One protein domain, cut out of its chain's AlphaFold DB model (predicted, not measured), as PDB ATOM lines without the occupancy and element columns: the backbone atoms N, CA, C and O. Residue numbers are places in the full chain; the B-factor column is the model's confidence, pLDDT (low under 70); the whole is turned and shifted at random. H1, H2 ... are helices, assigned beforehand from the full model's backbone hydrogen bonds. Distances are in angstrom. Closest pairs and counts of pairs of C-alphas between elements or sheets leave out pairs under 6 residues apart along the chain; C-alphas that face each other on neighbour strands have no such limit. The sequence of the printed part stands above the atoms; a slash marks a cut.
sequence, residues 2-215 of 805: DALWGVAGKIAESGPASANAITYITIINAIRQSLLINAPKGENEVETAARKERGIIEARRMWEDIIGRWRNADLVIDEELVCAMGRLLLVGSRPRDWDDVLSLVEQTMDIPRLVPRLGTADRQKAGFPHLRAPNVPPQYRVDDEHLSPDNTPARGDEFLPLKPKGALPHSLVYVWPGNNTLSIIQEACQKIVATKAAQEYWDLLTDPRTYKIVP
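Overview. This is residues 2 to 215 of the 805 residues of the protein "Replication termination factor 2" of Cochliobolus heterostrophus (strain C4 / ATCC 48331 / race T) (UniProt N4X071). Helices stand side by side in two layers: H2, H4, H7 and H8 make one row, and the longest helix, H3, with H5 next to it, covers one side of that row. H1 lies beyond H2 at one end, H6 is a short separate helix, and the long stretch of residues 126 to 178 crosses over the side of H3 and H5 and then round the end of the bundle to H7. The printed part has 214 residues with eight named helices, H1 to H8 in chain order, and no named strand. The class is all helix, though only 106 residues, under half, are in named helices. The whole is compact, with a radius of gyration of the C-alphas of 17.7 A, and rounded, spanning 51 by 50 by 41 A.

Arrangement. H3, residues 45 to 71, touches H2, residues 21 to 36, through residues 51 to 59 of H3 and 28 to 35 of H2 alone; the closest C-alphas, of Leu 35 and Lys 52, are 6.0 A apart. This hairpin runs opposite ways at a shallow tilt of 9 degrees. The hub is H4, residues 79 to 89, which touches four helices. H3, with residues 56 to 59 alone, only just touches it, with 3 pairs of C-alphas within 8 A, the closest being Ile 56 and Leu 89 at 6.7 A. H2 and H4 run the same way at a shallow tilt of 26 degrees, with the C-alphas of Ile 25 and Leu 81 closest at 5.3 A. H5, residues 95 to 109, forms a hairpin with H4, closest at the C-alphas of Leu 89 and Asp 97, 5.2 A. H3 and H5 are near each other, with 7 pairs of C-alphas within 10 A. H7, residues 179 to 191, touches H4 with residues 180 to 184 alone, closest at the C-alphas of Cys 83 and Thr 181, 6.2 A. H7 also touches H5, closest at the C-alphas of Trp 98 and Ala 188, 5.5 A. H2, H3, H4, H5 and H7 form an up and down bundle, each running against the one before it. H8, residues 195 to 206, forms a hairpin with H7 at a shallow tilt of 7 degrees, the C-alphas of Cys 189 and Ala 198 being closest at 5.6 A. H1, residues 2 to 8, is close to H2 but not clearly touching, with the C-alphas of Leu 4 and Ile 27 7.8 A apart. H6, residues 121 to 125, touches no helix. Every O i to N i+4 pair is within hydrogen-bond range in H1, H2, H4, H6 and H7; the counts are 22 of 23 in H3, 8 of 11 in H5 and 7 of 8 in H8.

Along the chain. H3 measures 38.7 A from C-alpha 45 at (123.584, 208.727, 59.788) to C-alpha 71 at (137.571, 173.111, 65.601). H2 measures 22.4 A, H5 22.2 A, H7 18.7 A, H8 16.9 A and H4 15.3 A. H1 begins at C-alpha 2, (125.664, 196.220, 78.864).

Size, cuts and confidence. The two C-alphas farthest apart, of Gly 42 and Ala 167, are 56.0 A apart. The printed part has no cut. The links from H1 to H2, H5 to H6 and H6 to H7 are long, the last with 53 residues. The mean pLDDT of the printed part is 85.0, and residues 144 to 154 and 163 to 172 are under 70.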
ATOM      1  N   ASP A   2     124.685 196.367  77.771       81.25
ATOM      2  CA  ASP A   2     125.664 196.220  78.864       81.25
ATOM      3  C   ASP A   2     125.312 195.115  79.872       81.25
ATOM      4  O   ASP A   2     126.168 194.318  80.236       81.25
ATOM      5  N   ALA A   3     124.033 194.982  80.241       83.94
ATOM      6  CA  ALA A   3     123.570 193.876  81.084       83.94
ATOM      7  C   ALA A   3     123.766 192.493  80.427       83.94
ATOM      8  O   ALA A   3     124.159 191.547  81.101       83.94
ATOM      9  N   LEU A   4     123.542 192.383  79.111       86.44
ATOM     10  CA  LEU A   4     123.768 191.144  78.356       86.44
ATOM     11  C   LEU A   4     125.257 190.784  78.363       86.44
ATOM     12  O   LEU A   4     125.600 189.644  78.647       86.44
ATOM     13  N   TRP A   5     126.137 191.759  78.119       84.44
ATOM     14  CA  TRP A   5     127.585 191.551  78.174       84.44
ATOM     15  C   TRP A   5     128.080 191.218  79.584       84.44
ATOM     16  O   TRP A   5     128.944 190.361  79.739       84.44
ATOM     17  N   GLY A   6     127.484 191.815  80.619       85.06
ATOM     18  CA  GLY A   6     127.763 191.471  82.013       85.06
ATOM     19  C   GLY A   6     127.352 190.042  82.385       85.06
ATOM     20  O   GLY A   6     127.985 189.436  83.247       85.06
ATOM     21  N   VAL A   7     126.321 189.488  81.739       84.75
ATOM     22  CA  VAL A   7     125.951 188.069  81.870       84.75
ATOM     23  C   VAL A   7     126.873 187.193  81.024       84.75
ATOM     24  O   VAL A   7     127.386 186.204  81.535       84.75
ATOM     25  N   ALA A   8     127.139 187.572  79.772       83.88
ATOM     26  CA  ALA A   8     128.008 186.824  78.865       83.88
ATOM     27  C   ALA A   8     129.431 186.662  79.423       83.88
ATOM     28  O   ALA A   8     129.997 185.580  79.339       83.88
ATOM     29  N   GLY A   9     129.970 187.694  80.080       84.06
ATOM     30  CA  GLY A   9     131.280 187.639  80.737       84.06
ATOM     31  C   GLY A   9     131.347 186.741  81.979       84.06
ATOM     32  O   GLY A   9     132.436 186.510  82.490       84.06
ATOM     33  N   LYS A  10     130.210 186.240  82.483       85.88
ATOM     34  CA  LYS A  10     130.149 185.272  83.593       85.88
ATOM     35  C   LYS A  10     129.977 183.829  83.116       85.88
ATOM     36  O   LYS A  10     129.949 182.924  83.948       85.88
ATOM     37  N   ILE A  11     129.804 183.612  81.812       87.25
ATOM     38  CA  ILE A  11     129.652 182.272  81.245       87.25
ATOM     39  C   ILE A  11     131.006 181.566  81.310       87.25
ATOM     40  O   ILE A  11     132.037 182.164  81.008       87.25
ATOM     41  N   ALA A  12     131.003 180.299  81.723       82.06
ATOM     42  CA  ALA A  12     132.223 179.509  81.813       82.06
ATOM     43  C   ALA A  12     132.856 179.311  80.426       82.06
ATOM     44  O   ALA A  12     132.161 179.099  79.430       82.06
ATOM     45  N   GLU A  13     134.187 179.341  80.356       75.81
ATOM     46  CA  GLU A  13     134.907 179.156  79.093       75.81
ATOM     47  C   GLU A  13     134.796 177.714  78.574       75.81
ATOM     48  O   GLU A  13     134.650 177.515  77.372       75.81
ATOM     49  N   SER A  14     134.773 176.720  79.469       76.31
ATOM     50  CA  SER A  14     134.674 175.291  79.141       76.31
ATOM     51  C   SER A  14     133.750 174.531  80.102       76.31
ATOM     52  O   SER A  14     133.397 175.019  81.180       76.31
ATOM     53  N   GLY A  15     133.333 173.328  79.698       78.94
ATOM     54  CA  GLY A  15     132.479 172.438  80.488       78.94
ATOM     55  C   GLY A  15     130.976 172.568  80.190       78.94
ATOM     56  O   GLY A  15     130.573 173.311  79.296       78.94
ATOM     57  N   PRO A  16     130.113 171.853  80.936       78.25
ATOM     58  CA  PRO A  16     128.675 171.755  80.643       78.25
ATOM     59  C   PRO A  16     127.895 173.064  80.851       78.25
ATOM     60  O   PRO A  16     126.779 173.194  80.359       78.25
ATOM     61  N   ALA A  17     128.475 174.032  81.569       81.81
ATOM     62  CA  ALA A  17     127.919 175.373  81.766       81.81
ATOM     63  C   ALA A  17     128.483 176.418  80.779       81.81
ATOM     64  O   ALA A  17     128.242 177.616  80.951       81.81
ATOM     65  N   SER A  18     129.269 175.989  79.784       86.62
ATOM     66  CA  SER A  18     129.812 176.878  78.755       86.62
ATOM     67  C   SER A  18     128.761 177.275  77.712       86.62
ATOM     68  O   SER A  18     127.636 176.767  77.691       86.62
ATOM     69  N   ALA A  19     129.091 178.262  76.878       87.56
ATOM     70  CA  ALA A  19     128.178 178.764  75.859       87.56
ATOM     71  C   ALA A  19     127.919 177.709  74.768       87.56
ATOM     72  O   ALA A  19     128.824 177.327  74.030       87.56
ATOM     73  N   ASN A  20     126.655 177.306  74.624       89.88
ATOM     74  CA  ASN A  20     126.192 176.424  73.550       89.88
ATOM     75  C   ASN A  20     125.693 177.238  72.339       89.88
ATOM     76  O   ASN A  20     125.552 178.462  72.413       89.88
ATOM     77  N   ALA A  21     125.344 176.564  71.235       90.44
ATOM     78  CA  ALA A  21     124.856 177.209  70.008       90.44
ATOM     79  C   ALA A  21     123.681 178.172  70.264       90.44
ATOM     80  O   ALA A  21     123.704 179.314  69.809       90.44
ATOM     81  N   ILE A  22     122.712 177.768  71.093       92.06
ATOM     82  CA  ILE A  22     121.552 178.593  71.481       92.06
ATOM     83  C   ILE A  22     121.986 179.890  72.183       92.06
ATOM     84  O   ILE A  22     121.413 180.956  71.937       92.06
ATOM     85  N   THR A  23     123.012 179.830  73.034       92.00
ATOM     86  CA  THR A  23     123.554 181.002  73.733       92.00
ATOM     87  C   THR A  23     124.120 182.001  72.728       92.00
ATOM     88  O   THR A  23     123.760 183.179  72.759       92.00
ATOM     89  N   TYR A  24     124.933 181.527  71.780       93.56
ATOM     90  CA  TYR A  24     125.482 182.367  70.717       93.56
ATOM     91  C   TYR A  24     124.394 182.922  69.790       93.56
ATOM     92  O   TYR A  24     124.389 184.122  69.518       93.56
ATOM     93  N   ILE A  25     123.414 182.106  69.383       95.00
ATOM     94  CA  ILE A  25     122.243 182.546  68.605       95.00
ATOM     95  C   ILE A  25     121.518 183.684  69.330       95.00
ATOM     96  O   ILE A  25     121.177 184.699  68.717       95.00
ATOM     97  N   THR A  26     121.300 183.540  70.637       93.94
ATOM     98  CA  THR A  26     120.608 184.539  71.460       93.94
ATOM     99  C   THR A  26     121.390 185.848  71.509       93.94
ATOM    100  O   THR A  26     120.812 186.914  71.287       93.94
ATOM    101  N   ILE A  27     122.706 185.785  71.730       93.81
ATOM    102  CA  ILE A  27     123.564 186.974  71.781       93.81
ATOM    103  C   ILE A  27     123.627 187.665  70.410       93.81
ATOM    104  O   ILE A  27     123.394 188.871  70.323       93.81
ATOM    105  N   ILE A  28     123.859 186.921  69.326       94.81
ATOM    106  CA  ILE A  28     123.923 187.457  67.956       94.81
ATOM    107  C   ILE A  28     122.590 188.103  67.561       94.81
ATOM    108  O   ILE A  28     122.563 189.216  67.025       94.81
ATOM    109  N   ASN A  29     121.461 187.456  67.866       94.44
ATOM    110  CA  ASN A  29     120.143 188.027  67.602       94.44
ATOM    111  C   ASN A  29     119.860 189.258  68.472       94.44
ATOM    112  O   ASN A  29     119.269 190.214  67.969       94.44
ATOM    113  N   ALA A  30     120.315 189.291  69.729       92.69
ATOM    114  CA  ALA A  30     120.209 190.472  70.584       92.69
ATOM    115  C   ALA A  30     121.014 191.652  70.018       92.69
ATOM    116  O   ALA A  30     120.483 192.764  69.922       92.69
ATOM    117  N   ILE A  31     122.247 191.411  69.548       92.75
ATOM    118  CA  ILE A  31     123.049 192.414  68.832       92.75
ATOM    119  C   ILE A  31     122.261 192.900  67.612       92.75
ATOM    120  O   ILE A  31     121.995 194.095  67.491       92.75
ATOM    121  N   ARG A  32     121.779 191.995  66.755       92.56
ATOM    122  CA  ARG A  32     120.999 192.345  65.557       92.56
ATOM    123  C   ARG A  32     119.752 193.180  65.872       92.56
ATOM    124  O   ARG A  32     119.481 194.167  65.185       92.56
ATOM    125  N   GLN A  33     118.996 192.824  66.908       90.62
ATOM    126  CA  GLN A  33     117.812 193.572  67.341       90.62
ATOM    127  C   GLN A  33     118.175 194.955  67.888       90.62
ATOM    128  O   GLN A  33     117.486 195.930  67.573       90.62
ATOM    129  N   SER A  34     119.278 195.070  68.635       89.56
ATOM    130  CA  SER A  34     119.815 196.365  69.075       89.56
ATOM    131  C   SER A  34     120.200 197.254  67.888       89.56
ATOM    132  O   SER A  34     120.043 198.475  67.942       89.56
ATOM    133  N   LEU A  35     120.627 196.643  66.774       87.88
ATOM    134  CA  LEU A  35     120.990 197.375  65.570       87.88
ATOM    135  C   LEU A  35     119.781 197.919  64.791       87.88
ATOM    136  O   LEU A  35     119.892 199.005  64.214       87.88
ATOM    137  N   LEU A  36     118.652 197.197  64.788       84.44
ATOM    138  CA  LEU A  36     117.470 197.479  63.958       84.44
ATOM    139  C   LEU A  36     116.288 198.093  64.738       84.44
ATOM    140  O   LEU A  36     115.787 199.169  64.393       84.44
ATOM    141  N   ILE A  37     115.822 197.407  65.783       78.62
ATOM    142  CA  ILE A  37     114.554 197.697  66.470       78.62
ATOM    143  C   ILE A  37     114.781 198.734  67.571       78.62
ATOM    144  O   ILE A  37     114.128 199.776  67.573       78.62
ATOM    145  N   ASN A  38     115.800 198.541  68.407       71.56
ATOM    146  CA  ASN A  38     116.071 199.406  69.565       71.56
ATOM    147  C   ASN A  38     117.032 200.568  69.258       71.56
ATOM    148  O   ASN A  38     117.692 201.084  70.156       71.56
ATOM    149  N   ALA A  39     117.129 200.984  67.991       75.12
ATOM    150  CA  ALA A  39     117.932 202.146  67.617       75.12
ATOM    151  C   ALA A  39     117.389 203.430  68.292       75.12
ATOM    152  O   ALA A  39     116.178 203.676  68.192       75.12
ATOM    153  N   PRO A  40     118.247 204.246  68.937       77.69
ATOM    154  CA  PRO A  40     117.847 205.498  69.573       77.69
ATOM    155  C   PRO A  40     117.159 206.455  68.591       77.69
ATOM    156  O   PRO A  40     117.534 206.565  67.421       77.69
ATOM    157  N   LYS A  41     116.110 207.144  69.055       75.81
ATOM    158  CA  LYS A  41     115.352 208.093  68.226       75.81
ATOM    159  C   LYS A  41     116.195 209.355  67.995       75.81
ATOM    160  O   LYS A  41     116.588 210.001  68.958       75.81
ATOM    161  N   GLY A  42     116.420 209.717  66.730       77.81
ATOM    162  CA  GLY A  42     117.114 210.953  66.341       77.81
ATOM    163  C   GLY A  42     118.628 210.840  66.109       77.81
ATOM    164  O   GLY A  42     119.268 211.881  66.011       77.81
ATOM    165  N   GLU A  43     119.197 209.629  66.013       78.94
ATOM    166  CA  GLU A  43     120.616 209.444  65.645       78.94
ATOM    167  C   GLU A  43     120.925 209.992  64.245       78.94
ATOM    168  O   GLU A  43     120.165 209.788  63.291       78.94
ATOM    169  N   ASN A  44     122.099 210.608  64.105       82.56
ATOM    170  CA  ASN A  44     122.637 210.984  62.798       82.56
ATOM    171  C   ASN A  44     123.051 209.733  61.990       82.56
ATOM    172  O   ASN A  44     123.362 208.677  62.554       82.56
ATOM    173  N   GLU A  45     123.139 209.841  60.657       80.25
ATOM    174  CA  GLU A  45     123.584 208.727  59.788       80.25
ATOM    175  C   GLU A  45     124.982 208.205  60.172       80.25
ATOM    176  O   GLU A  45     125.252 207.004  60.115       80.25
ATOM    177  N   VAL A  46     125.862 209.107  60.619       82.88
ATOM    178  CA  VAL A  46     127.227 208.785  61.065       82.88
ATOM    179  C   VAL A  46     127.219 207.962  62.351       82.88
ATOM    180  O   VAL A  46     127.910 206.947  62.441       82.88
ATOM    181  N   GLU A  47     126.405 208.360  63.326       85.50
ATOM    182  CA  GLU A  47     126.255 207.662  64.607       85.50
ATOM    183  C   GLU A  47     125.631 206.278  64.403       85.50
ATOM    184  O   GLU A  47     126.128 205.281  64.931       85.50
ATOM    185  N   THR A  48     124.614 206.199  63.541       85.69
ATOM    186  CA  THR A  48     123.976 204.938  63.145       85.69
ATOM    187  C   THR A  48     124.991 203.980  62.520       85.69
ATOM    188  O   THR A  48     125.036 202.798  62.874       85.69
ATOM    189  N   ALA A  49     125.823 204.473  61.598       85.44
ATOM    190  CA  ALA A  49     126.847 203.666  60.951       85.44
ATOM    191  C   ALA A  49     127.920 203.192  61.944       85.44
ATOM    192  O   ALA A  49     128.284 202.019  61.915       85.44
ATOM    193  N   ALA A  50     128.368 204.058  62.859       87.19
ATOM    194  CA  ALA A  50     129.341 203.712  63.895       87.19
ATOM    195  C   ALA A  50     128.793 202.686  64.904       87.19
ATOM    196  O   ALA A  50     129.513 201.791  65.346       87.19
ATOM    197  N   ARG A  51     127.507 202.771  65.268       88.00
ATOM    198  CA  ARG A  51     126.849 201.776  66.127       88.00
ATOM    199  C   ARG A  51     126.743 200.418  65.441       88.00
ATOM    200  O   ARG A  51     127.078 199.410  66.058       88.00
ATOM    201  N   LYS A  52     126.317 200.390  64.172       89.50
ATOM    202  CA  LYS A  52     126.315 199.160  63.366       89.50
ATOM    203  C   LYS A  52     127.710 198.556  63.292       89.50
ATOM    204  O   LYS A  52     127.861 197.379  63.577       89.50
ATOM    205  N   GLU A  53     128.714 199.372  62.995       89.06
ATOM    206  CA  GLU A  53     130.104 198.931  62.903       89.06
ATOM    207  C   GLU A  53     130.598 198.287  64.207       89.06
ATOM    208  O   GLU A  53     131.171 197.202  64.166       89.06
ATOM    209  N   ARG A  54     130.319 198.893  65.372       89.25
ATOM    210  CA  ARG A  54     130.658 198.294  66.675       89.25
ATOM    211  C   ARG A  54     130.004 196.925  66.873       89.25
ATOM    212  O   ARG A  54     130.704 195.972  67.193       89.25
ATOM    213  N   GLY A  55     128.701 196.814  66.603       91.19
ATOM    214  CA  GLY A  55     127.981 195.541  66.729       91.19
ATOM    215  C   GLY A  55     128.495 194.454  65.775       91.19
ATOM    216  O   GLY A  55     128.560 193.289  66.156       91.19
ATOM    217  N   ILE A  56     128.909 194.822  64.557       92.62
ATOM    218  CA  ILE A  56     129.523 193.883  63.605       92.62
ATOM    219  C   ILE A  56     130.907 193.429  64.082       92.62
ATOM    220  O   ILE A  56     131.208 192.242  64.006       92.62
ATOM    221  N   ILE A  57     131.743 194.337  64.598       90.31
ATOM    222  CA  ILE A  57     133.072 193.986  65.128       90.31
ATOM    223  C   ILE A  57     132.950 193.040  66.328       90.31
ATOM    224  O   ILE A  57     133.684 192.058  66.405       90.31
ATOM    225  N   GLU A  58     132.024 193.314  67.249       90.50
ATOM    226  CA  GLU A  58     131.755 192.446  68.403       90.50
ATOM    227  C   GLU A  58     131.347 191.036  67.960       90.50
ATOM    228  O   GLU A  58     131.874 190.049  68.471       90.50
ATOM    229  N   ALA A  59     130.467 190.933  66.962       92.25
ATOM    230  CA  ALA A  59     130.050 189.644  66.429       92.25
ATOM    231  C   ALA A  59     131.174 188.901  65.696       92.25
ATOM    232  O   ALA A  59     131.302 187.693  65.868       92.25
ATOM    233  N   ARG A  60     132.009 189.594  64.911       92.00
ATOM    234  CA  ARG A  60     133.165 188.982  64.229       92.00
ATOM    235  C   ARG A  60     134.157 188.382  65.225       92.00
ATOM    236  O   ARG A  60     134.539 187.230  65.077       92.00
ATOM    237  N   ARG A  61     134.475 189.107  66.304       89.38
ATOM    238  CA  ARG A  61     135.311 188.587  67.405       89.38
ATOM    239  C   ARG A  61     134.701 187.352  68.062       89.38
ATOM    240  O   ARG A  61     135.404 186.401  68.372       89.38
ATOM    241  N   MET A  62     133.386 187.359  68.262       90.56
ATOM    242  CA  MET A  62     132.670 186.199  68.792       90.56
ATOM    243  C   MET A  62     132.731 185.000  67.841       90.56
ATOM    244  O   MET A  62     132.813 183.866  68.297       90.56
ATOM    245  N   TRP A  63     132.712 185.237  66.527       93.88
ATOM    246  CA  TRP A  63     132.826 184.175  65.529       93.88
ATOM    247  C   TRP A  63     134.166 183.453  65.580       93.88
ATOM    248  O   TRP A  63     134.195 182.235  65.453       93.88
ATOM    249  N   GLU A  64     135.261 184.179  65.802       89.62
ATOM    250  CA  GLU A  64     136.588 183.575  65.958       89.62
ATOM    251  C   GLU A  64     136.619 182.577  67.127       89.62
ATOM    252  O   GLU A  64     137.154 181.478  66.976       89.62
ATOM    253  N   ASP A  65     135.983 182.914  68.257       87.81
ATOM    254  CA  ASP A  65     135.821 182.004  69.404       87.81
ATOM    255  C   ASP A  65     134.916 180.806  69.057       87.81
ATOM    256  O   ASP A  65     135.294 179.657  69.285       87.81
ATOM    257  N   ILE A  66     133.761 181.045  68.419       90.69
ATOM    258  CA  ILE A  66     132.842 179.985  67.958       90.69
ATOM    259  C   ILE A  66     133.572 178.980  67.056       90.69
ATOM    260  O   ILE A  66     133.463 177.771  67.256       90.69
ATOM    261  N   ILE A  67     134.343 179.468  66.081       90.25
ATOM    262  CA  ILE A  67     135.122 178.630  65.168       90.25
ATOM    263  C   ILE A  67     136.249 177.911  65.911       90.25
ATOM    264  O   ILE A  67     136.490 176.736  65.642       90.25
ATOM    265  N   GLY A  68     136.919 178.568  66.861       87.25
ATOM    266  CA  GLY A  68     137.911 177.927  67.726       87.25
ATOM    267  C   GLY A  68     137.333 176.715  68.464       87.25
ATOM    268  O   GLY A  68     137.896 175.623  68.394       87.25
ATOM    269  N   ARG A  69     136.159 176.879  69.080       87.69
ATOM    270  CA  ARG A  69     135.442 175.809  69.793       87.69
ATOM    271  C   ARG A  69     134.921 174.722  68.861       87.69
ATOM    272  O   ARG A  69     135.007 173.542  69.188       87.69
ATOM    273  N   TRP A  70     134.429 175.091  67.679       88.00
ATOM    274  CA  TRP A  70     133.997 174.122  66.671       88.00
ATOM    275  C   TRP A  70     135.162 173.257  66.177       88.00
ATOM    276  O   TRP A  70     135.023 172.042  66.059       88.00
ATOM    277  N   ARG A  71     136.350 173.848  65.978       85.19
ATOM    278  CA  ARG A  71     137.571 173.111  65.601       85.19
ATOM    279  C   ARG A  71     138.043 172.139  66.676       85.19
ATOM    280  O   ARG A  71     138.591 171.096  66.331       85.19
ATOM    281  N   ASN A  72     137.829 172.477  67.942       83.94
ATOM    282  CA  ASN A  72     138.158 171.615  69.076       83.94
ATOM    283  C   ASN A  72     137.077 170.557  69.360       83.94
ATOM    284  O   ASN A  72     137.250 169.757  70.271       83.94
ATOM    285  N   ALA A  73     135.986 170.535  68.581       82.81
ATOM    286  CA  ALA A  73     134.797 169.711  68.810       82.81
ATOM    287  C   ALA A  73     134.074 169.989  70.149       82.81
ATOM    288  O   ALA A  73     133.268 169.175  70.595       82.81
ATOM    289  N   ASP A  74     134.304 171.162  70.748       83.38
ATOM    290  CA  ASP A  74     133.643 171.614  71.981       83.38
ATOM    291  C   ASP A  74     132.242 172.191  71.712       83.38
ATOM    292  O   ASP A  74     131.398 172.257  72.605       83.38
ATOM    293  N   LEU A  75     131.986 172.629  70.475       87.94
ATOM    294  CA  LEU A  75     130.733 173.247  70.050       87.94
ATOM    295  C   LEU A  75     130.265 172.646  68.724       87.94
ATOM    296  O   LEU A  75     131.014 172.621  67.752       87.94
ATOM    297  N   VAL A  76     129.000 172.232  68.658       88.69
ATOM    298  CA  VAL A  76     128.337 171.863  67.399       88.69
ATOM    299  C   VAL A  76     127.649 173.099  66.828       88.69
ATOM    300  O   VAL A  76     126.879 173.758  67.527       88.69
ATOM    301  N   ILE A  77     127.931 173.414  65.565       91.06
ATOM    302  CA  ILE A  77     127.283 174.505  64.831       91.06
ATOM    303  C   ILE A  77     126.080 173.942  64.065       91.06
ATOM    304  O   ILE A  77     126.166 172.877  63.458       91.06
ATOM    305  N   ASP A  78     124.968 174.672  64.077       92.50
ATOM    306  CA  ASP A  78     123.746 174.378  63.332       92.50
ATOM    307  C   ASP A  78     123.454 175.448  62.258       92.50
ATOM    308  O   ASP A  78     124.100 176.499  62.189       92.50
ATOM    309  N   GLU A  79     122.465 175.188  61.392       94.50
ATOM    310  CA  GLU A  79     122.051 176.135  60.342       94.50
ATOM    311  C   GLU A  79     121.623 177.479  60.949       94.50
ATOM    312  O   GLU A  79     121.900 178.545  60.389       94.50
ATOM    313  N   GLU A  80     120.957 177.445  62.105       95.31
ATOM    314  CA  GLU A  80     120.422 178.631  62.763       95.31
ATOM    315  C   GLU A  80     121.519 179.577  63.245       95.31
ATOM    316  O   GLU A  80     121.398 180.784  63.012       95.31
ATOM    317  N   LEU A  81     122.600 179.066  63.844       95.69
ATOM    318  CA  LEU A  81     123.746 179.866  64.273       95.69
ATOM    319  C   LEU A  81     124.453 180.523  63.085       95.69
ATOM    320  O   LEU A  81     124.683 181.738  63.105       95.69
ATOM    321  N   VAL A  82     124.721 179.760  62.019       96.00
ATOM    322  CA  VAL A  82     125.325 180.295  60.785       96.00
ATOM    323  C   VAL A  82     124.428 181.376  60.185       96.00
ATOM    324  O   VAL A  82     124.885 182.472  59.852       96.00
ATOM    325  N   CYS A  83     123.124 181.122  60.096       96.25
ATOM    326  CA  CYS A  83     122.182 182.078  59.528       96.25
ATOM    327  C   CYS A  83     121.940 183.295  60.427       96.25
ATOM    328  O   CYS A  83     121.663 184.380  59.915       96.25
ATOM    329  N   ALA A  84     122.021 183.161  61.752       96.62
ATOM    330  CA  ALA A  84     121.967 184.292  62.674       96.62
ATOM    331  C   ALA A  84     123.152 185.230  62.425       96.62
ATOM    332  O   ALA A  84     122.952 186.442  62.274       96.62
ATOM    333  N   MET A  85     124.353 184.662  62.281       96.38
ATOM    334  CA  MET A  85     125.554 185.417  61.949       96.38
ATOM    335  C   MET A  85     125.461 186.064  60.560       96.38
ATOM    336  O   MET A  85     125.625 187.277  60.428       96.38
ATOM    337  N   GLY A  86     125.084 185.302  59.529       96.50
ATOM    338  CA  GLY A  86     124.916 185.823  58.170       96.50
ATOM    339  C   GLY A  86     123.910 186.977  58.103       96.50
ATOM    340  O   GLY A  86     124.177 188.014  57.499       96.50
ATOM    341  N   ARG A  87     122.773 186.870  58.800       96.19
ATOM    342  CA  ARG A  87     121.786 187.962  58.880       96.19
ATOM    343  C   ARG A  87     122.302 189.185  59.628       96.19
ATOM    344  O   ARG A  87     121.856 190.289  59.321       96.19
ATOM    345  N   LEU A  88     123.181 189.015  60.613       95.31
ATOM    346  CA  LEU A  88     123.823 190.137  61.290       95.31
ATOM    347  C   LEU A  88     124.813 190.840  60.351       95.31
ATOM    348  O   LEU A  88     124.733 192.058  60.207       95.31
ATOM    349  N   LEU A  89     125.648 190.092  59.628       95.19
ATOM    350  CA  LEU A  89     126.554 190.635  58.609       95.19
ATOM    351  C   LEU A  89     125.808 191.409  57.508       95.19
ATOM    352  O   LEU A  89     126.214 192.508  57.131       95.19
ATOM    353  N   LEU A  90     124.643 190.922  57.063       94.50
ATOM    354  CA  LEU A  90     123.790 191.620  56.087       94.50
ATOM    355  C   LEU A  90     123.260 192.981  56.589       94.50
ATOM    356  O   LEU A  90     122.917 193.844  55.772       94.50
ATOM    357  N   VAL A  91     123.211 193.214  57.908       92.19
ATOM    358  CA  VAL A  91     122.869 194.520  58.515       92.19
ATOM    359  C   VAL A  91     124.046 195.502  58.480       92.19
ATOM    360  O   VAL A  91     123.819 196.716  58.576       92.19
ATOM    361  N   GLY A  92     125.269 194.991  58.314       89.38
ATOM    362  CA  GLY A  92     126.512 195.753  58.259       89.38
ATOM    363  C   GLY A  92     126.480 196.901  57.255       89.38
ATOM    364  O   GLY A  92     125.741 196.885  56.263       89.38
ATOM    365  N   SER A  93     127.255 197.942  57.554       87.75
ATOM    366  CA  SER A  93     127.291 199.170  56.752       87.75
ATOM    367  C   SER A  93     128.279 199.081  55.586       87.75
ATOM    368  O   SER A  93     128.177 199.893  54.669       87.75
ATOM    369  N   ARG A  94     129.227 198.134  55.612       88.06
ATOM    370  CA  ARG A  94     130.267 198.000  54.587       88.06
ATOM    371  C   ARG A  94     129.886 196.947  53.547       88.06
ATOM    372  O   ARG A  94     129.322 195.917  53.914       88.06
ATOM    373  N   PRO A  95     130.273 197.130  52.270       89.00
ATOM    374  CA  PRO A  95     130.082 196.105  51.244       89.00
ATOM    375  C   PRO A  95     130.750 194.766  51.574       89.00
ATOM    376  O   PRO A  95     130.201 193.715  51.252       89.00
ATOM    377  N   ARG A  96     131.900 194.813  52.258       87.81
ATOM    378  CA  ARG A  96     132.629 193.634  52.738       87.81
ATOM    379  C   ARG A  96     131.782 192.744  53.638       87.81
ATOM    380  O   ARG A  96     131.772 191.539  53.445       87.81
ATOM    381  N   ASP A  97     131.020 193.330  54.565       91.06
ATOM    382  CA  ASP A  97     130.182 192.551  55.484       91.06
ATOM    383  C   ASP A  97     129.166 191.690  54.715       91.06
ATOM    384  O   ASP A  97     128.882 190.565  55.103       91.06
ATOM    385  N   TRP A  98     128.650 192.181  53.586       92.50
ATOM    386  CA  TRP A  98     127.704 191.431  52.754       92.50
ATOM    387  C   TRP A  98     128.390 190.341  51.927       92.50
ATOM    388  O   TRP A  98     127.799 189.288  51.701       92.50
ATOM    389  N   ASP A  99     129.615 190.599  51.469       91.88
ATOM    390  CA  ASP A  99     130.411 189.654  50.684       91.88
ATOM    391  C   ASP A  99     130.922 188.479  51.534       91.88
ATOM    392  O   ASP A  99     130.952 187.338  51.064       91.88
ATOM    393  N   ASP A 100     131.252 188.741  52.801       92.19
ATOM    394  CA  ASP A 100     131.728 187.747  53.768       92.19
ATOM    395  C   ASP A 100     130.670 186.690  54.110       92.19
ATOM    396  O   ASP A 100     131.021 185.580  54.494       92.19
ATOM    397  N   VAL A 101     129.379 186.971  53.897       95.75
ATOM    398  CA  VAL A 101     128.298 185.983  54.078       95.75
ATOM    399  C   VAL A 101     128.514 184.754  53.193       95.75
ATOM    400  O   VAL A 101     128.238 183.636  53.616       95.75
ATOM    401  N   LEU A 102     129.037 184.936  51.977       94.94
ATOM    402  CA  LEU A 102     129.340 183.810  51.091       94.94
ATOM    403  C   LEU A 102     130.561 183.015  51.585       94.94
ATOM    404  O   LEU A 102     130.586 181.800  51.423       94.94
ATOM    405  N   SER A 103     131.540 183.673  52.221       93.00
ATOM    406  CA  SER A 103     132.691 182.998  52.851       93.00
ATOM    407  C   SER A 103     132.265 182.231  54.106       93.00
ATOM    408  O   SER A 103     132.683 181.100  54.309       93.00
ATOM    409  N   LEU A 104     131.369 182.805  54.910       95.00
ATOM    410  CA  LEU A 104     130.772 182.158  56.078       95.00
ATOM    411  C   LEU A 104     130.068 180.845  55.699       95.00
ATOM    412  O   LEU A 104     130.227 179.830  56.378       95.00
ATOM    413  N   VAL A 105     129.299 180.859  54.608       95.00
ATOM    414  CA  VAL A 105     128.625 179.662  54.087       95.00
ATOM    415  C   VAL A 105     129.643 178.648  53.550       95.00
ATOM    416  O   VAL A 105     129.533 177.466  53.866       95.00
ATOM    417  N   GLU A 106     130.657 179.095  52.803       93.00
ATOM    418  CA  GLU A 106     131.761 178.244  52.322       93.00
ATOM    419  C   GLU A 106     132.479 177.545  53.496       93.00
ATOM    420  O   GLU A 106     132.720 176.342  53.458       93.00
ATOM    421  N   GLN A 107     132.757 178.276  54.580       91.56
ATOM    422  CA  GLN A 107     133.453 177.776  55.767       91.56
ATOM    423  C   GLN A 107     132.658 176.712  56.539       91.56
ATOM    424  O   GLN A 107     133.255 175.791  57.095       91.56
ATOM    425  N   THR A 108     131.332 176.853  56.615       92.25
ATOM    426  CA  THR A 108     130.491 176.074  57.543       92.25
ATOM    427  C   THR A 108     129.662 174.981  56.876       92.25
ATOM    428  O   THR A 108     129.354 173.985  57.527       92.25
ATOM    429  N   MET A 109     129.312 175.138  55.598       91.00
ATOM    430  CA  MET A 109     128.403 174.241  54.867       91.00
ATOM    431  C   MET A 109     129.058 173.575  53.649       91.00
ATOM    432  O   MET A 109     128.382 172.838  52.937       91.00
ATOM    433  N   ASP A 110     130.340 173.857  53.383       88.69
ATOM    434  CA  ASP A 110     131.095 173.351  52.223       88.69
ATOM    435  C   ASP A 110     130.416 173.635  50.868       88.69
ATOM    436  O   ASP A 110     130.573 172.917  49.882       88.69
ATOM    437  N   ILE A 111     129.614 174.703  50.806       91.56
ATOM    438  CA  ILE A 111     129.010 175.153  49.553       91.56
ATOM    439  C   ILE A 111     130.050 176.005  48.822       91.56
ATOM    440  O   ILE A 111     130.513 177.008  49.377       91.56
ATOM    441  N   PRO A 112     130.390 175.678  47.563       91.06
ATOM    442  CA  PRO A 112     131.417 176.398  46.834       91.06
ATOM    443  C   PRO A 112     131.043 177.866  46.638       91.06
ATOM    444  O   PRO A 112     129.897 178.241  46.356       91.06
ATOM    445  N   ARG A 113     132.052 178.723  46.749       91.62
ATOM    446  CA  ARG A 113     131.892 180.150  46.514       91.62
ATOM    447  C   ARG A 113     131.881 180.453  45.009       91.62
ATOM    448  O   ARG A 113     132.909 180.374  44.348       91.62
ATOM    449  N   LEU A 114     130.728 180.862  44.474       92.62
ATOM    450  CA  LEU A 114     130.514 181.165  43.047       92.62
ATOM    451  C   LEU A 114     130.861 182.615  42.664       92.62
ATOM    452  O   LEU A 114     130.819 182.993  41.496       92.62
ATOM    453  N   VAL A 115     131.194 183.456  43.646       91.44
ATOM    454  CA  VAL A 115     131.553 184.866  43.432       91.44
ATOM    455  C   VAL A 115     132.983 185.107  43.910       91.44
ATOM    456  O   VAL A 115     133.249 184.908  45.098       91.44
ATOM    457  N   PRO A 116     133.899 185.613  43.062       90.12
ATOM    458  CA  PRO A 116     135.233 186.008  43.503       90.12
ATOM    459  C   PRO A 116     135.165 187.007  44.665       90.12
ATOM    460  O   PRO A 116     134.306 187.894  44.684       90.12
ATOM    461  N   ARG A 117     136.049 186.866  45.655       87.62
ATOM    462  CA  ARG A 117     136.037 187.712  46.863       87.62
ATOM    463  C   ARG A 117     136.228 189.185  46.502       87.62
ATOM    464  O   ARG A 117     136.916 189.503  45.524       87.62
ATOM    465  N   LEU A 118     135.586 190.079  47.254       85.19
ATOM    466  CA  LEU A 118     135.772 191.529  47.101       85.19
ATOM    467  C   LEU A 118     137.270 191.874  47.130       85.19
ATOM    468  O   LEU A 118     138.021 191.128  47.725       85.19
ATOM    469  N   GLY A 119     137.746 192.909  46.439       77.94
ATOM    470  CA  GLY A 119     139.176 193.275  46.454       77.94
ATOM    471  C   GLY A 119     140.137 192.426  45.611       77.94
ATOM    472  O   GLY A 119     141.231 192.881  45.291       77.94
ATOM    473  N   THR A 120     139.744 191.222  45.184       83.62
ATOM    474  CA  THR A 120     140.605 190.369  44.348       83.62
ATOM    475  C   THR A 120     140.640 190.819  42.882       83.62
ATOM    476  O   THR A 120     139.644 191.301  42.332       83.62
ATOM    477  N   ALA A 121     141.774 190.594  42.206       82.81
ATOM    478  CA  ALA A 121     141.916 190.870  40.773       82.81
ATOM    479  C   ALA A 121     140.904 190.077  39.925       82.81
ATOM    480  O   ALA A 121     140.408 190.567  38.912       82.81
ATOM    481  N   ASP A 122     140.545 188.869  40.361       85.31
ATOM    482  CA  ASP A 122     139.595 188.015  39.648       85.31
ATOM    483  C   ASP A 122     138.171 188.571  39.686       85.31
ATOM    484  O   ASP A 122     137.423 188.412  38.722       85.31
ATOM    485  N   ARG A 123     137.807 189.322  40.735       85.88
ATOM    486  CA  ARG A 123     136.517 190.018  40.778       85.88
ATOM    487  C   ARG A 123     136.423 191.131  39.740       85.88
ATOM    488  O   ARG A 123     135.372 191.297  39.122       85.88
ATOM    489  N   GLN A 124     137.518 191.860  39.528       84.56
ATOM    490  CA  GLN A 124     137.593 192.884  38.485       84.56
ATOM    491  C   GLN A 124     137.524 192.246  37.091       84.56
ATOM    492  O   GLN A 124     136.747 192.702  36.253       84.56
ATOM    493  N   LYS A 125     138.250 191.140  36.864       88.19
ATOM    494  CA  LYS A 125     138.188 190.376  35.601       88.19
ATOM    495  C   LYS A 125     136.792 189.825  35.309       88.19
ATOM    496  O   LYS A 125     136.366 189.828  34.160       88.19
ATOM    497  N   ALA A 126     136.069 189.384  36.338       86.69
ATOM    498  CA  ALA A 126     134.701 188.885  36.204       86.69
ATOM    499  C   ALA A 126     133.664 189.991  35.901       86.69
ATOM    500  O   ALA A 126     132.495 189.685  35.666       86.69
ATOM    501  N   GLY A 127     134.073 191.267  35.878       84.69
ATOM    502  CA  GLY A 127     133.226 192.386  35.466       84.69
ATOM    503  C   GLY A 127     132.174 192.795  36.498       84.69
ATOM    504  O   GLY A 127     131.163 193.400  36.134       84.69
ATOM    505  N   PHE A 128     132.374 192.467  37.779       85.50
ATOM    506  CA  PHE A 128     131.461 192.917  38.830       85.50
ATOM    507  C   PHE A 128     131.561 194.437  39.029       85.50
ATOM    508  O   PHE A 128     132.663 194.992  39.003       85.50
ATOM    509  N   PRO A 129     130.430 195.128  39.266       83.31
ATOM    510  CA  PRO A 129     130.455 196.554  39.551       83.31
ATOM    511  C   PRO A 129     131.173 196.821  40.877       83.31
ATOM    512  O   PRO A 129     131.062 196.048  41.832       83.31
ATOM    513  N   HIS A 130     131.863 197.957  40.953       82.06
ATOM    514  CA  HIS A 130     132.439 198.428  42.206       82.06
ATOM    515  C   HIS A 130     131.317 198.722  43.216       82.06
ATOM    516  O   HIS A 130     130.394 199.498  42.938       82.06
ATOM    517  N   LEU A 131     131.367 198.058  44.375       83.50
ATOM    518  CA  LEU A 131     130.296 198.114  45.364       83.50
ATOM    519  C   LEU A 131     130.358 199.410  46.167       83.50
ATOM    520  O   LEU A 131     131.401 199.798  46.682       83.50
ATOM    521  N   ARG A 132     129.201 200.054  46.326       79.75
ATOM    522  CA  ARG A 132     129.058 201.271  47.124       79.75
ATOM    523  C   ARG A 132     127.914 201.116  48.109       79.75
ATOM    524  O   ARG A 132     126.773 200.921  47.691       79.75
ATOM    525  N   ALA A 133     128.193 201.297  49.397       80.81
ATOM    526  CA  ALA A 133     127.135 201.330  50.399       80.81
ATOM    527  C   ALA A 133     126.335 202.654  50.326       80.81
ATOM    528  O   ALA A 133     126.923 203.739  50.455       80.81
ATOM    529  N   PRO A 134     125.007 202.610  50.086       72.06
ATOM    530  CA  PRO A 134     124.166 203.805  50.056       72.06
ATOM    531  C   PRO A 134     123.877 204.314  51.478       72.06
ATOM    532  O   PRO A 134     123.674 203.511  52.381       72.06
ATOM    533  N   ASN A 135     123.796 205.639  51.662       74.94
ATOM    534  CA  ASN A 135     123.435 206.294  52.938       74.94
ATOM    535  C   ASN A 135     124.362 205.944  54.120       74.94
ATOM    536  O   ASN A 135     123.921 205.734  55.248       74.94
ATOM    537  N   VAL A 136     125.661 205.835  53.838       78.62
ATOM    538  CA  VAL A 136     126.712 205.539  54.820       78.62
ATOM    539  C   VAL A 136     127.813 206.608  54.720       78.62
ATOM    540  O   VAL A 136     128.064 207.103  53.612       78.62
ATOM    541  N   PRO A 137     128.482 206.984  55.830       80.50
ATOM    542  CA  PRO A 137     129.610 207.915  55.813       80.50
ATOM    543  C   PRO A 137     130.696 207.538  54.791       80.50
ATOM    544  O   PRO A 137     130.914 206.348  54.552       80.50
ATOM    545  N   PRO A 138     131.431 208.519  54.222       80.56
ATOM    546  CA  PRO A 138     132.437 208.271  53.184       80.56
ATOM    547  C   PRO A 138     133.467 207.192  53.543       80.56
ATOM    548  O   PRO A 138     133.817 206.390  52.688       80.56
ATOM    549  N   GLN A 139     133.880 207.131  54.810       79.12
ATOM    550  CA  GLN A 139     134.868 206.175  55.325       79.12
ATOM    551  C   GLN A 139     134.454 204.694  55.243       79.12
ATOM    552  O   GLN A 139     135.318 203.831  55.219       79.12
ATOM    553  N   TYR A 140     133.155 204.384  55.216       79.00
ATOM    554  CA  TYR A 140     132.647 203.001  55.139       79.00
ATOM    555  C   TYR A 140     131.974 202.705  53.795       79.00
ATOM    556  O   TYR A 140     131.394 201.641  53.591       79.00
ATOM    557  N   ARG A 141     131.990 203.683  52.884       80.38
ATOM    558  CA  ARG A 141     131.269 203.624  51.614       80.38
ATOM    559  C   ARG A 141     131.925 202.662  50.622       80.38
ATOM    560  O   ARG A 141     131.210 202.101  49.790       80.38
ATOM    561  N   VAL A 142     133.244 202.516  50.721       76.56
ATOM    562  CA  VAL A 142     134.101 201.662  49.895       76.56
ATOM    563  C   VAL A 142     134.991 200.848  50.829       76.56
ATOM    564  O   VAL A 142     135.466 201.383  51.829       76.56
ATOM    565  N   ASP A 143     135.180 199.566  50.526       70.19
ATOM    566  CA  ASP A 143     136.035 198.667  51.300       70.19
ATOM    567  C   ASP A 143     136.542 197.534  50.391       70.19
ATOM    568  O   ASP A 143     135.925 196.474  50.299       70.19
ATOM    569  N   ASP A 144     137.645 197.794  49.681       62.38
ATOM    570  CA  ASP A 144     138.216 196.883  48.677       62.38
ATOM    571  C   ASP A 144     139.424 196.080  49.200       62.38
ATOM    572  O   ASP A 144     139.981 195.263  48.476       62.38
ATOM    573  N   GLU A 145     139.852 196.258  50.451       62.47
ATOM    574  CA  GLU A 145     141.065 195.611  50.987       62.47
ATOM    575  C   GLU A 145     140.796 194.184  51.479       62.47
ATOM    576  O   GLU A 145     140.627 193.929  52.666       62.47
ATOM    577  N   HIS A 146     140.631 193.226  50.569       55.34
ATOM    578  CA  HIS A 146     140.534 191.813  50.940       55.34
ATOM    579  C   HIS A 146     141.864 191.139  50.611       55.34
ATOM    580  O   HIS A 146     142.113 190.808  49.453       55.34
ATOM    581  N   LEU A 147     142.682 190.929  51.648       53.62
ATOM    582  CA  LEU A 147     144.078 190.474  51.598       53.62
ATOM    583  C   LEU A 147     145.040 191.599  51.182       53.62
ATOM    584  O   LEU A 147     145.395 191.745  50.011       53.62
ATOM    585  N   SER A 148     145.483 192.393  52.160       49.56
ATOM    586  CA  SER A 148     146.718 193.162  52.007       49.56
ATOM    587  C   SER A 148     147.892 192.186  51.817       49.56
ATOM    588  O   SER A 148     147.910 191.135  52.455       49.56
ATOM    589  N   PRO A 149     148.894 192.507  50.979       51.94
ATOM    590  CA  PRO A 149     150.141 191.735  50.904       51.94
ATOM    591  C   PRO A 149     150.863 191.655  52.256       51.94
ATOM    592  O   PRO A 149     151.650 190.741  52.502       51.94
ATOM    593  N   ASP A 150     150.582 192.620  53.129       55.62
ATOM    594  CA  ASP A 150     151.023 192.626  54.508       55.62
ATOM    595  C   ASP A 150     150.225 191.562  55.269       55.62
ATOM    596  O   ASP A 150     149.012 191.692  55.420       55.62
ATOM    597  N   ASN A 151     150.912 190.510  55.732       54.50
ATOM    598  CA  ASN A 151     150.424 189.353  56.509       54.50
ATOM    599  C   ASN A 151     149.688 189.697  57.834       54.50
ATOM    600  O   ASN A 151     149.609 188.866  58.742       54.50
ATOM    601  N   THR A 152     149.189 190.917  58.009       57.50
ATOM    602  CA  THR A 152     148.301 191.281  59.111       57.50
ATOM    603  C   THR A 152     146.920 190.663  58.888       57.50
ATOM    604  O   THR A 152     146.409 190.784  57.774       57.50
ATOM    605  N   PRO A 153     146.296 190.043  59.911       61.34
ATOM    606  CA  PRO A 153     144.944 189.509  59.786       61.34
ATOM    607  C   PRO A 153     143.989 190.635  59.382       61.34
ATOM    608  O   PRO A 153     143.805 191.611  60.117       61.34
ATOM    609  N   ALA A 154     143.439 190.522  58.177       69.06
ATOM    610  CA  ALA A 154     142.534 191.493  57.591       69.06
ATOM    611  C   ALA A 154     141.086 191.132  57.937       69.06
ATOM    612  O   ALA A 154     140.742 189.973  58.165       69.06
ATOM    613  N   ARG A 155     140.195 192.131  57.943       75.31
ATOM    614  CA  ARG A 155     138.759 191.876  58.124       75.31
ATOM    615  C   ARG A 155     138.256 190.937  57.018       75.31
ATOM    616  O   ARG A 155     138.372 191.265  55.833       75.31
ATOM    617  N   GLY A 156     137.613 189.845  57.422       75.25
ATOM    618  CA  GLY A 156     137.098 188.795  56.542       75.25
ATOM    619  C   GLY A 156     137.914 187.501  56.618       75.25
ATOM    620  O   GLY A 156     137.395 186.445  56.247       75.25
ATOM    621  N   ASP A 157     139.140 187.547  57.152       79.88
ATOM    622  CA  ASP A 157     139.984 186.361  57.331       79.88
ATOM    623  C   ASP A 157     139.359 185.348  58.304       79.88
ATOM    624  O   ASP A 157     139.546 184.140  58.149       79.88
ATOM    625  N   GLU A 158     138.539 185.820  59.249       82.62
ATOM    626  CA  GLU A 158     137.799 184.986  60.199       82.62
ATOM    627  C   GLU A 158     136.805 184.018  59.524       82.62
ATOM    628  O   GLU A 158     136.469 182.972  60.088       82.62
ATOM    629  N   PHE A 159     136.370 184.322  58.297       87.81
ATOM    630  CA  PHE A 159     135.425 183.508  57.525       87.81
ATOM    631  C   PHE A 159     136.099 182.651  56.451       87.81
ATOM    632  O   PHE A 159     135.412 182.029  55.643       87.81
ATOM    633  N   LEU A 160     137.433 182.618  56.389       85.06
ATOM    634  CA  LEU A 160     138.120 181.802  55.393       85.06
ATOM    635  C   LEU A 160     137.914 180.299  55.656       85.06
ATOM    636  O   LEU A 160     137.856 179.872  56.818       85.06
ATOM    637  N   PRO A 161     137.860 179.474  54.590       80.75
ATOM    638  CA  PRO A 161     137.775 178.026  54.724       80.75
ATOM    639  C   PRO A 161     138.887 177.471  55.616       80.75
ATOM    640  O   PRO A 161     140.064 177.837  55.498       80.75
ATOM    641  N   LEU A 162     138.513 176.566  56.515       78.19
ATOM    642  CA  LEU A 162     139.430 176.000  57.493       78.19
ATOM    643  C   LEU A 162     140.352 174.984  56.814       78.19
ATOM    644  O   LEU A 162     139.947 173.873  56.493       78.19
ATOM    645  N   LYS A 163     141.627 175.341  56.626       69.00
ATOM    646  CA  LYS A 163     142.643 174.362  56.215       69.00
ATOM    647  C   LYS A 163     142.931 173.404  57.384       69.00
ATOM    648  O   LYS A 163     143.180 173.893  58.498       69.00
ATOM    649  N   PRO A 164     142.942 172.075  57.169       59.19
ATOM    650  CA  PRO A 164     143.352 171.130  58.199       59.19
ATOM    651  C   PRO A 164     144.828 171.369  58.549       59.19
ATOM    652  O   PRO A 164     145.685 171.452  57.669       59.19
ATOM    653  N   LYS A 165     145.131 171.522  59.843       49.41
ATOM    654  CA  LYS A 165     146.507 171.593  60.349       49.41
ATOM    655  C   LYS A 165     146.887 170.208  60.882       49.41
ATOM    656  O   LYS A 165     146.476 169.854  61.979       49.41
ATOM    657  N   GLY A 166     147.696 169.461  60.131       48.78
ATOM    658  CA  GLY A 166     148.311 168.210  60.597       48.78
ATOM    659  C   GLY A 166     147.465 166.935  60.445       48.78
ATOM    660  O   GLY A 166     146.301 166.974  60.066       48.78
ATOM    661  N   ALA A 167     148.110 165.795  60.711       42.47
ATOM    662  CA  ALA A 167     147.711 164.430  60.339       42.47
ATOM    663  C   ALA A 167     146.638 163.759  61.231       42.47
ATOM    664  O   ALA A 167     146.623 162.534  61.341       42.47
ATOM    665  N   LEU A 168     145.745 164.522  61.871       43.12
ATOM    666  CA  LEU A 168     144.607 163.956  62.606       43.12
ATOM    667  C   LEU A 168     143.301 164.234  61.845       43.12
ATOM    668  O   LEU A 168     142.963 165.400  61.630       43.12
ATOM    669  N   PRO A 169     142.554 163.194  61.431       42.50
ATOM    670  CA  PRO A 169     141.364 163.337  60.613       42.50
ATOM    671  C   PRO A 169     140.144 163.517  61.517       42.50
ATOM    672  O   PRO A 169     139.254 162.671  61.558       42.50
ATOM    673  N   HIS A 170     140.069 164.613  62.267       48.62
ATOM    674  CA  HIS A 170     138.755 165.043  62.738       48.62
ATOM    675  C   HIS A 170     138.093 165.763  61.568       48.62
ATOM    676  O   HIS A 170     138.245 166.967  61.387       48.62
ATOM    677  N   SER A 171     137.444 164.972  60.705       57.28
ATOM    678  CA  SER A 171     136.586 165.483  59.640       57.28
ATOM    679  C   SER A 171     135.544 166.377  60.297       57.28
ATOM    680  O   SER A 171     134.677 165.879  61.014       57.28
ATOM    681  N   LEU A 172     135.665 167.692  60.111       64.38
ATOM    682  CA  LEU A 172     134.661 168.632  60.590       64.38
ATOM    683  C   LEU A 172     133.316 168.215  59.991       64.38
ATOM    684  O   LEU A 172     133.210 167.966  58.790       64.38
ATOM    685  N   VAL A 173     132.302 168.086  60.841       79.62
ATOM    686  CA  VAL A 173     130.939 167.825  60.381       79.62
ATOM    687  C   VAL A 173     130.400 169.148  59.856       79.62
ATOM    688  O   VAL A 173     130.115 170.055  60.638       79.62
ATOM    689  N   TYR A 174     130.321 169.268  58.534       87.19
ATOM    690  CA  TYR A 174     129.720 170.424  57.883       87.19
ATOM    691  C   TYR A 174     128.220 170.494  58.165       87.19
ATOM    692  O   TYR A 174     127.535 169.480  58.320       87.19
ATOM    693  N   VAL A 175     127.716 171.719  58.222       90.38
ATOM    694  CA  VAL A 175     126.308 172.007  58.472       90.38
ATOM    695  C   VAL A 175     125.495 171.733  57.207       90.38
ATOM    696  O   VAL A 175     125.885 172.131  56.110       90.38
ATOM    697  N   TRP A 176     124.333 171.094  57.352       90.81
ATOM    698  CA  TRP A 176     123.420 170.883  56.229       90.81
ATOM    699  C   TRP A 176     122.618 172.162  55.926       90.81
ATOM    700  O   TRP A 176     122.036 172.739  56.849       90.81
ATOM    701  N   PRO A 177     122.559 172.632  54.666       94.38
ATOM    702  CA  PRO A 177     121.841 173.854  54.324       94.38
ATOM    703  C   PRO A 177     120.324 173.639  54.273       94.38
ATOM    704  O   PRO A 177     119.835 172.586  53.861       94.38
ATOM    705  N   GLY A 178     119.571 174.680  54.625       94.12
ATOM    706  CA  GLY A 178     118.113 174.685  54.574       94.12
ATOM    707  C   GLY A 178     117.543 175.971  53.978       94.12
ATOM    708  O   GLY A 178     118.193 176.724  53.242       94.12
ATOM    709  N   ASN A 179     116.272 176.234  54.284       94.56
ATOM    710  CA  ASN A 179     115.570 177.408  53.765       94.56
ATOM    711  C   ASN A 179     116.159 178.726  54.283       94.56
ATOM    712  O   ASN A 179     116.079 179.737  53.581       94.56
ATOM    713  N   ASN A 180     116.766 178.733  55.474       94.31
ATOM    714  CA  ASN A 180     117.395 179.931  56.016       94.31
ATOM    715  C   ASN A 180     118.689 180.247  55.262       94.31
ATOM    716  O   ASN A 180     118.907 181.413  54.915       94.31
ATOM    717  N   THR A 181     119.479 179.219  54.942       95.62
ATOM    718  CA  THR A 181     120.688 179.339  54.117       95.62
ATOM    719  C   THR A 181     120.370 179.929  52.744       95.62
ATOM    720  O   THR A 181     121.000 180.901  52.316       95.62
ATOM    721  N   LEU A 182     119.340 179.407  52.069       95.88
ATOM    722  CA  LEU A 182     118.915 179.923  50.766       95.88
ATOM    723  C   LEU A 182     118.536 181.412  50.849       95.88
ATOM    724  O   LEU A 182     118.954 182.207  50.003       95.88
ATOM    725  N   SER A 183     117.813 181.818  51.899       95.25
ATOM    726  CA  SER A 183     117.429 183.218  52.103       95.25
ATOM    727  C   SER A 183     118.638 184.142  52.261       95.25
ATOM    728  O   SER A 183     118.647 185.219  51.659       95.25
ATOM    729  N   ILE A 184     119.634 183.773  53.079       95.88
ATOM    730  CA  ILE A 184     120.794 184.643  53.339       95.88
ATOM    731  C   ILE A 184     121.696 184.771  52.108       95.88
ATOM    732  O   ILE A 184     122.164 185.871  51.824       95.88
ATOM    733  N   ILE A 185     121.879 183.694  51.332       96.38
ATOM    734  CA  ILE A 185     122.683 183.712  50.100       96.38
ATOM    735  C   ILE A 185     122.012 184.601  49.055       96.38
ATOM    736  O   ILE A 185     122.670 185.435  48.431       96.38
ATOM    737  N   GLN A 186     120.695 184.469  48.883       95.75
ATOM    738  CA  GLN A 186     119.943 185.293  47.939       95.75
ATOM    739  C   GLN A 186     119.960 186.777  48.335       95.75
ATOM    740  O   GLN A 186     120.098 187.632  47.457       95.75
ATOM    741  N   GLU A 187     119.866 187.102  49.630       95.25
ATOM    742  CA  GLU A 187     119.977 188.484  50.120       95.25
ATOM    743  C   GLU A 187     121.396 189.049  49.953       95.25
ATOM    744  O   GLU A 187     121.555 190.193  49.514       95.25
ATOM    745  N   ALA A 188     122.427 188.249  50.243       95.00
ATOM    746  CA  ALA A 188     123.823 188.616  50.023       95.00
ATOM    747  C   ALA A 188     124.058 188.944  48.547       95.00
ATOM    748  O   ALA A 188     124.481 190.058  48.233       95.00
ATOM    749  N   CYS A 189     123.673 188.037  47.640       94.25
ATOM    750  CA  CYS A 189     123.781 188.228  46.193       94.25
ATOM    751  C   CYS A 189     123.042 189.485  45.712       94.25
ATOM    752  O   CYS A 189     123.556 190.209  44.856       94.25
ATOM    753  N   GLN A 190     121.877 189.794  46.296       93.12
ATOM    754  CA  GLN A 190     121.134 191.014  45.987       93.12
ATOM    755  C   GLN A 190     121.928 192.277  46.365       93.12
ATOM    756  O   GLN A 190     121.961 193.239  45.596       93.12
ATOM    757  N   LYS A 191     122.560 192.291  47.547       91.75
ATOM    758  CA  LYS A 191     123.345 193.432  48.054       91.75
ATOM    759  C   LYS A 191     124.657 193.632  47.301       91.75
ATOM    760  O   LYS A 191     125.010 194.771  47.009       91.75
ATOM    761  N   ILE A 192     125.346 192.547  46.949       90.69
ATOM    762  CA  ILE A 192     126.591 192.595  46.162       90.69
ATOM    763  C   ILE A 192     126.348 192.656  44.645       90.69
ATOM    764  O   ILE A 192     127.300 192.614  43.870       90.69
ATOM    765  N   VAL A 193     125.087 192.741  44.204       90.12
ATOM    766  CA  VAL A 193     124.698 192.827  42.784       90.12
ATOM    767  C   VAL A 193     125.256 191.648  41.958       90.12
ATOM    768  O   VAL A 193     125.623 191.792  40.795       90.12
ATOM    769  N   ALA A 194     125.317 190.451  42.553       91.12
ATOM    770  CA  ALA A 194     125.797 189.232  41.900       91.12
ATOM    771  C   ALA A 194     124.635 188.452  41.269       91.12
ATOM    772  O   ALA A 194     124.150 187.452  41.792       91.12
ATOM    773  N   THR A 195     124.177 188.944  40.123       87.81
ATOM    774  CA  THR A 195     122.943 188.500  39.458       87.81
ATOM    775  C   THR A 195     123.004 187.072  38.913       87.81
ATOM    776  O   THR A 195     122.046 186.318  39.081       87.81
ATOM    777  N   LYS A 196     124.123 186.700  38.279       91.06
ATOM    778  CA  LYS A 196     124.360 185.355  37.727       91.06
ATOM    779  C   LYS A 196     124.566 184.327  38.834       91.06
ATOM    780  O   LYS A 196     123.875 183.321  38.864       91.06
ATOM    781  N   ALA A 197     125.408 184.647  39.813       93.06
ATOM    782  CA  ALA A 197     125.627 183.767  40.955       93.06
ATOM    783  C   ALA A 197     124.336 183.525  41.754       93.06
ATOM    784  O   ALA A 197     124.101 182.412  42.203       93.06
ATOM    785  N   ALA A 198     123.445 184.520  41.882       94.25
ATOM    786  CA  ALA A 198     122.138 184.315  42.512       94.25
ATOM    787  C   ALA A 198     121.286 183.246  41.802       94.25
ATOM    788  O   ALA A 198     120.500 182.564  42.458       94.25
ATOM    789  N   GLN A 199     121.403 183.124  40.473       93.31
ATOM    790  CA  GLN A 199     120.766 182.058  39.695       93.31
ATOM    791  C   GLN A 199     121.428 180.715  39.990       93.31
ATOM    792  O   GLN A 199     120.749 179.782  40.396       93.31
ATOM    793  N   GLU A 200     122.748 180.646  39.852       94.31
ATOM    794  CA  GLU A 200     123.508 179.406  40.014       94.31
ATOM    795  C   GLU A 200     123.374 178.832  41.432       94.31
ATOM    796  O   GLU A 200     123.165 177.634  41.591       94.31
ATOM    797  N   TYR A 201     123.387 179.681  42.464       95.50
ATOM    798  CA  TYR A 201     123.112 179.261  43.839       95.50
ATOM    799  C   TYR A 201     121.689 178.745  44.028       95.50
ATOM    800  O   TYR A 201     121.478 177.808  44.793       95.50
ATOM    801  N   TRP A 202     120.705 179.371  43.377       94.88
ATOM    802  CA  TRP A 202     119.324 178.900  43.442       94.88
ATOM    803  C   TRP A 202     119.213 177.507  42.830       94.88
ATOM    804  O   TRP A 202     118.666 176.606  43.458       94.88
ATOM    805  N   ASP A 203     119.787 177.322  41.646       94.19
ATOM    806  CA  ASP A 203     119.743 176.056  40.925       94.19
ATOM    807  C   ASP A 203     120.504 174.965  41.699       94.19
ATOM    808  O   ASP A 203     119.954 173.894  41.923       94.19
ATOM    809  N   LEU A 204     121.696 175.263  42.232       94.62
ATOM    810  CA  LEU A 204     122.489 174.341  43.057       94.62
ATOM    811  C   LEU A 204     121.740 173.868  44.315       94.62
ATOM    812  O   LEU A 204     121.746 172.684  44.644       94.62
ATOM    813  N   LEU A 205     121.110 174.794  45.041       94.00
ATOM    814  CA  LEU A 205     120.445 174.494  46.312       94.00
ATOM    815  C   LEU A 205     119.079 173.825  46.126       94.00
ATOM    816  O   LEU A 205     118.656 173.039  46.976       94.00
ATOM    817  N   THR A 206     118.387 174.122  45.026       93.19
ATOM    818  CA  THR A 206     117.074 173.535  44.716       93.19
ATOM    819  C   THR A 206     117.161 172.255  43.888       93.19
ATOM    820  O   THR A 206     116.170 171.527  43.810       93.19
ATOM    821  N   ASP A 207     118.330 171.940  43.318       93.38
ATOM    822  CA  ASP A 207     118.557 170.713  42.557       93.38
ATOM    823  C   ASP A 207     118.221 169.467  43.404       93.38
ATOM    824  O   ASP A 207     118.814 169.259  44.473       93.38
ATOM    825  N   PRO A 208     117.296 168.602  42.935       89.94
ATOM    826  CA  PRO A 208     116.929 167.371  43.623       89.94
ATOM    827  C   PRO A 208     118.083 166.394  43.862       89.94
ATOM    828  O   PRO A 208     117.946 165.525  44.723       89.94
ATOM    829  N   ARG A 209     119.177 166.491  43.093       90.31
ATOM    830  CA  ARG A 209     120.350 165.608  43.221       90.31
ATOM    831  C   ARG A 209     121.354 166.069  44.269       90.31
ATOM    832  O   ARG A 209     122.119 165.242  44.755       90.31
ATOM    833  N   THR A 210     121.354 167.361  44.581       88.25
ATOM    834  CA  THR A 210     122.338 167.975  45.472       88.25
ATOM    835  C   THR A 210     121.713 168.171  46.857       88.25
ATOM    836  O   THR A 210     121.615 167.216  47.623       88.25
ATOM    837  N   TYR A 211     121.225 169.374  47.175       88.75
ATOM    838  CA  TYR A 211     120.706 169.697  48.511       88.75
ATOM    839  C   TYR A 211     119.183 169.540  48.647       88.75
ATOM    840  O   TYR A 211     118.683 169.451  49.768       88.75
ATOM    841  N   LYS A 212     118.439 169.487  47.526       92.00
ATOM    842  CA  LYS A 212     116.978 169.281  47.481       92.00
ATOM    843  C   LYS A 212     116.198 170.210  48.431       92.00
ATOM    844  O   LYS A 212     115.272 169.791  49.129       92.00
ATOM    845  N   ILE A 213     116.555 171.491  48.467       93.69
ATOM    846  CA  ILE A 213     115.848 172.470  49.298       93.69
ATOM    847  C   ILE A 213     114.555 172.877  48.587       93.69
ATOM    848  O   ILE A 213     114.588 173.361  47.457       93.69
ATOM    849  N   VAL A 214     113.410 172.700  49.253       92.31
ATOM    850  CA  VAL A 214     112.103 173.158  48.754       92.31
ATOM    851  C   VAL A 214     111.886 174.610  49.198       92.31
ATOM    852  O   VAL A 214     111.696 174.837  50.398       92.31
ATOM    853  N   PRO A 215     111.898 175.594  48.273       93.19
ATOM    854  CA  PRO A 215     111.818 177.002  48.638       93.19
ATOM    855  C   PRO A 215     110.490 177.358  49.305       93.19
ATOM    856  O   PRO A 215     109.415 177.055  48.787       93.19
TER     857      PRO A 215